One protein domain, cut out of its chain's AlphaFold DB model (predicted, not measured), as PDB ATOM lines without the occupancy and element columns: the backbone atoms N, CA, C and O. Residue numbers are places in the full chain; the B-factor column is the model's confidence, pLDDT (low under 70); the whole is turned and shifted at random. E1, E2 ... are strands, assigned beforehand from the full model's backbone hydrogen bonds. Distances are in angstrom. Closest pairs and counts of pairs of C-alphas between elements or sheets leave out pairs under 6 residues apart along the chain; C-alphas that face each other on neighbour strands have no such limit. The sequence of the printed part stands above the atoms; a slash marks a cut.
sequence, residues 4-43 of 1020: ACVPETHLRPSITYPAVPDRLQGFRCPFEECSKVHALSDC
ATOM      1  N   ALA A   4     162.955 171.932 195.208       81.25
ATOM      2  CA  ALA A   4     161.741 171.608 195.969       81.25
ATOM      3  C   ALA A   4     160.806 172.821 196.179       81.25
ATOM      4  O   ALA A   4     159.702 172.670 196.682       81.25
ATOM      5  N   CYS A   5     161.254 174.018 195.790       83.62
ATOM      6  CA  CYS A   5     160.536 175.280 195.920       83.62
ATOM      7  C   CYS A   5     159.850 175.699 194.601       83.62
ATOM      8  O   CYS A   5     159.291 176.791 194.536       83.62
ATOM      9  N   VAL A   6     159.963 174.902 193.529       84.69
ATOM     10  CA  VAL A   6     159.337 175.185 192.227       84.69
ATOM     11  C   VAL A   6     157.830 174.893 192.327       84.69
ATOM     12  O   VAL A   6     157.480 173.772 192.694       84.69
ATOM     13  N   PRO A   7     156.934 175.849 192.003       88.00
ATOM     14  CA  PRO A   7     155.491 175.604 191.989       88.00
ATOM     15  C   PRO A   7     155.065 174.561 190.945       88.00
ATOM     16  O   PRO A   7     155.780 174.309 189.974       88.00
ATOM     17  N   GLU A   8     153.864 174.005 191.112       86.38
ATOM     18  CA  GLU A   8     153.300 173.016 190.190       86.38
ATOM     19  C   GLU A   8     153.244 173.531 188.738       86.38
ATOM     20  O   GLU A   8     152.834 174.664 188.449       86.38
ATOM     21  N   THR A   9     153.704 172.694 187.807       88.44
ATOM     22  CA  THR A   9     153.894 173.066 186.402       88.44
ATOM     23  C   THR A   9     152.674 172.756 185.546       88.44
ATOM     24  O   THR A   9     152.180 171.631 185.537       88.44
ATOM     25  N   HIS A  10     152.260 173.724 184.735       87.31
ATOM     26  CA  HIS A  10     151.158 173.629 183.783       87.31
ATOM     27  C   HIS A  10     151.653 173.732 182.332       87.31
ATOM     28  O   HIS A  10     152.771 174.183 182.058       87.31
ATOM     29  N   LEU A  11     150.805 173.329 181.381       85.88
ATOM     30  CA  LEU A  11     151.037 173.567 179.956       85.88
ATOM     31  C   LEU A  11     150.854 175.056 179.633       85.88
ATOM     32  O   LEU A  11     149.851 175.667 180.000       85.88
ATOM     33  N   ARG A  12     151.831 175.647 178.943       80.44
ATOM     34  CA  ARG A  12     151.850 177.076 178.605       80.44
ATOM     35  C   ARG A  12     151.059 177.315 177.307       80.44
ATOM     36  O   ARG A  12     151.379 176.683 176.302       80.44
ATOM     37  N   PRO A  13     150.103 178.266 177.259       70.19
ATOM     38  CA  PRO A  13     149.325 178.564 176.048       70.19
ATOM     39  C   PRO A  13     150.121 179.327 174.972       70.19
ATOM     40  O   PRO A  13     149.590 179.656 173.914       70.19
ATOM     41  N   SER A  14     151.385 179.669 175.231       65.75
ATOM     42  CA  SER A  14     152.255 180.375 174.286       65.75
ATOM     43  C   SER A  14     153.707 179.956 174.507       65.75
ATOM     44  O   SER A  14     154.228 180.061 175.620       65.75
ATOM     45  N   ILE A  15     154.368 179.478 173.450       64.94
ATOM     46  CA  ILE A  15     155.758 179.015 173.519       64.94
ATOM     47  C   ILE A  15     156.695 180.197 173.262       64.94
ATOM     48  O   ILE A  15     156.589 180.892 172.255       64.94
ATOM     49  N   THR A  16     157.630 180.428 174.179       63.66
ATOM     50  CA  THR A  16     158.637 181.490 174.056       63.66
ATOM     51  C   THR A  16     159.760 181.026 173.125       63.66
ATOM     52  O   THR A  16     160.317 179.950 173.343       63.66
ATOM     53  N   TYR A  17     160.101 181.818 172.105       59.75
ATOM     54  CA  TYR A  17     161.107 181.456 171.096       59.75
ATOM     55  C   TYR A  17     162.496 181.164 171.722       59.75
ATOM     56  O   TYR A  17     162.887 181.872 172.657       59.75
ATOM     57  N   PRO A  18     163.257 180.161 171.234       60.81
ATOM     58  CA  PRO A  18     162.897 179.188 170.195       60.81
ATOM     59  C   PRO A  18     161.871 178.149 170.680       60.81
ATOM     60  O   PRO A  18     161.900 177.700 171.826       60.81
ATOM     61  N   ALA A  19     160.952 177.765 169.789       64.56
ATOM     62  CA  ALA A  19     159.794 176.933 170.115       64.56
ATOM     63  C   ALA A  19     160.120 175.425 170.126       64.56
ATOM     64  O   ALA A  19     159.739 174.684 169.224       64.56
ATOM     65  N   VAL A  20     160.845 174.973 171.153       70.06
ATOM     66  CA  VAL A  20     161.170 173.551 171.374       70.06
ATOM     67  C   VAL A  20     160.111 172.839 172.241       70.06
ATOM     68  O   VAL A  20     159.545 173.481 173.131       70.06
ATOM     69  N   PRO A  21     159.864 171.522 172.060       69.75
ATOM     70  CA  PRO A  21     158.912 170.759 172.881       69.75
ATOM     71  C   PRO A  21     159.182 170.858 174.391       69.75
ATOM     72  O   PRO A  21     158.256 171.019 175.183       69.75
ATOM     73  N   ASP A  22     160.456 170.882 174.786       69.31
ATOM     74  CA  ASP A  22     160.898 170.982 176.183       69.31
ATOM     75  C   ASP A  22     160.449 172.283 176.888       69.31
ATOM     76  O   ASP A  22     160.567 172.398 178.109       69.31
ATOM     77  N   ARG A  23     159.938 173.284 176.152       77.19
ATOM     78  CA  ARG A  23     159.420 174.563 176.680       77.19
ATOM     79  C   ARG A  23     157.891 174.614 176.842       77.19
ATOM     80  O   ARG A  23     157.362 175.672 177.197       77.19
ATOM     81  N   LEU A  24     157.186 173.501 176.610       81.12
ATOM     82  CA  LEU A  24     155.726 173.398 176.764       81.12
ATOM     83  C   LEU A  24     155.256 173.491 178.225       81.12
ATOM     84  O   LEU A  24     154.192 174.054 178.480       81.12
ATOM     85  N   GLN A  25     156.034 172.974 179.183       86.56
ATOM     86  CA  GLN A  25     155.726 173.075 180.615       86.56
ATOM     87  C   GLN A  25     156.350 174.320 181.254       86.56
ATOM     88  O   GLN A  25     157.487 174.699 180.958       86.56
ATOM     89  N   GLY A  26     155.617 174.931 182.182       87.75
ATOM     90  CA  GLY A  26     156.078 176.083 182.947       87.75
ATOM     91  C   GLY A  26     155.305 176.315 184.237       87.75
ATOM     92  O   GLY A  26     154.313 175.647 184.509       87.75
ATOM     93  N   PHE A  27     155.760 177.277 185.030       89.44
ATOM     94  CA  PHE A  27     155.139 177.675 186.295       89.44
ATOM     95  C   PHE A  27     155.039 179.203 186.377       89.44
ATOM     96  O   PHE A  27     155.823 179.926 185.752       89.44
ATOM     97  N   ARG A  28     154.071 179.712 187.147       87.19
ATOM     98  CA  ARG A  28     153.992 181.142 187.478       87.19
ATOM     99  C   ARG A  28     155.032 181.449 188.553       87.19
ATOM    100  O   ARG A  28     155.108 180.731 189.545       87.19
ATOM    101  N   CYS A  29     155.825 182.496 188.354       86.00
ATOM    102  CA  CYS A  29     156.834 182.913 189.319       86.00
ATOM    103  C   CYS A  29     156.176 183.265 190.669       86.00
ATOM    104  O   CYS A  29     155.227 184.049 190.660       86.00
ATOM    105  N   PRO A  30     156.656 182.731 191.810       83.31
ATOM    106  CA  PRO A  30     156.101 183.053 193.127       83.31
ATOM    107  C   PRO A  30     156.558 184.422 193.662       83.31
ATOM    108  O   PRO A  30     156.083 184.853 194.705       83.31
ATOM    109  N   PHE A  31     157.480 185.103 192.973       82.62
ATOM    110  CA  PHE A  31     157.930 186.452 193.321       82.62
ATOM    111  C   PHE A  31     157.072 187.497 192.596       82.62
ATOM    112  O   PHE A  31     157.056 187.533 191.360       82.62
ATOM    113  N   GLU A  32     156.387 188.355 193.356       77.25
ATOM    114  CA  GLU A  32     155.462 189.374 192.831       77.25
ATOM    115  C   GLU A  32     156.153 190.342 191.858       77.25
ATOM    116  O   GLU A  32     155.637 190.585 190.766       77.25
ATOM    117  N   GLU A  33     157.379 190.771 192.188       76.75
ATOM    118  CA  GLU A  33     158.272 191.585 191.341       76.75
ATOM    119  C   GLU A  33     158.469 191.013 189.925       76.75
ATOM    120  O   GLU A  33     158.746 191.743 188.974       76.75
ATOM    121  N   CYS A  34     158.346 189.690 189.773       80.75
ATOM    122  CA  CYS A  34     158.536 189.009 188.503       80.75
ATOM    123  C   CYS A  34     157.210 188.721 187.790       80.75
ATOM    124  O   CYS A  34     157.094 189.012 186.598       80.75
ATOM    125  N   SER A  35     156.238 188.113 188.489       77.81
ATOM    126  CA  SER A  35     154.871 187.758 188.032       77.81
ATOM    127  C   SER A  35     154.713 186.955 186.713       77.81
ATOM    128  O   SER A  35     153.597 186.573 186.342       77.81
ATOM    129  N   LYS A  36     155.810 186.656 186.005       81.81
ATOM    130  CA  LYS A  36     155.871 185.986 184.692       81.81
ATOM    131  C   LYS A  36     155.681 184.464 184.790       81.81
ATOM    132  O   LYS A  36     155.805 183.868 185.858       81.81
ATOM    133  N   VAL A  37     155.400 183.821 183.652       84.25
ATOM    134  CA  VAL A  37     155.343 182.351 183.526       84.25
ATOM    135  C   VAL A  37     156.624 181.840 182.865       84.25
ATOM    136  O   VAL A  37     156.824 182.034 181.663       84.25
ATOM    137  N   HIS A  38     157.479 181.173 183.639       84.38
ATOM    138  CA  HIS A  38     158.772 180.640 183.189       84.38
ATOM    139  C   HIS A  38     158.610 179.239 182.592       84.38
ATOM    140  O   HIS A  38     157.734 178.493 183.024       84.38
ATOM    141  N   ALA A  39     159.451 178.862 181.622       85.69
ATOM    142  CA  ALA A  39     159.535 177.474 181.171       85.69
ATOM    143  C   ALA A  39     160.417 176.653 182.124       85.69
ATOM    144  O   ALA A  39     161.447 177.136 182.603       85.69
ATOM    145  N   LEU A  40     160.048 175.393 182.374       82.94
ATOM    146  CA  LEU A  40     160.804 174.521 183.282       82.94
ATOM    147  C   LEU A  40     162.234 174.250 182.772       82.94
ATOM    148  O   LEU A  40     163.179 174.204 183.555       82.94
ATOM    149  N   SER A  41     162.401 174.143 181.452       78.31
ATOM    150  CA  SER A  41     163.680 173.917 180.761       78.31
ATOM    151  C   SER A  41     164.665 175.093 180.819       78.31
ATOM    152  O   SER A  41     165.853 174.895 180.564       78.31
ATOM    153  N   ASP A  42     164.211 176.286 181.212       77.88
ATOM    154  CA  ASP A  42     165.085 177.440 181.453       77.88
ATOM    155  C   ASP A  42     165.657 177.443 182.887       77.88
ATOM    156  O   ASP A  42     166.650 178.112 183.169       77.88
ATOM    157  N   CYS A  43     165.060 176.673 183.804       78.69
ATOM    158  CA  CYS A  43     165.339 176.717 185.243       78.69
ATOM    159  C   CYS A  43     166.468 175.756 185.662       78.69
ATOM    160  O   CYS A  43     166.300 174.880 186.515       78.69
TER     161      CYS A  43
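This is residues 4 to 43 of the 1020 residues of the protein "C6 zinc finger domain containing protein" of Ustilaginoidea virens (UniProt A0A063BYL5). This is a small domain with little regular structure, a short two-strand hairpin of E1 and E2 among loops, with the loop around Pro 21 at one end and the link around Glu 33 at the other. A long stretch with no named element, residues 4 to 24, comes before E1 and pairs with it briefly. The printed part has 40 residues, no named helix and two antiparallel strands, E1 then E2; the class is all strand, with only 7 residues in named elements. It is compact, with a radius of gyration of the C-alphas of 10.0 A and spans of 26 by 21 by 16 A.

E1 is residues 25 to 28, 10.7 A long, beginning at C-alpha 25 (155.726, 173.075, 180.615). E2 is residues 37 to 39, ending at C-alpha 39 (159.535, 177.474, 181.171).

E1 and E2 form an antiparallel hairpin, their directions at 148 degrees. N 27 and O 38 are within hydrogen-bond range at 3.1 A. Residues 10 to 11 pair antiparallel with residues 25 to 26 of E1.

The C-alphas of Pro 21 and Glu 33, the two farthest apart, are 27.8 A apart. The printed part has no cut, and the link from E1 to E2 is short. Confidence is under 70 at residues 14 to 19 and 21 to 22.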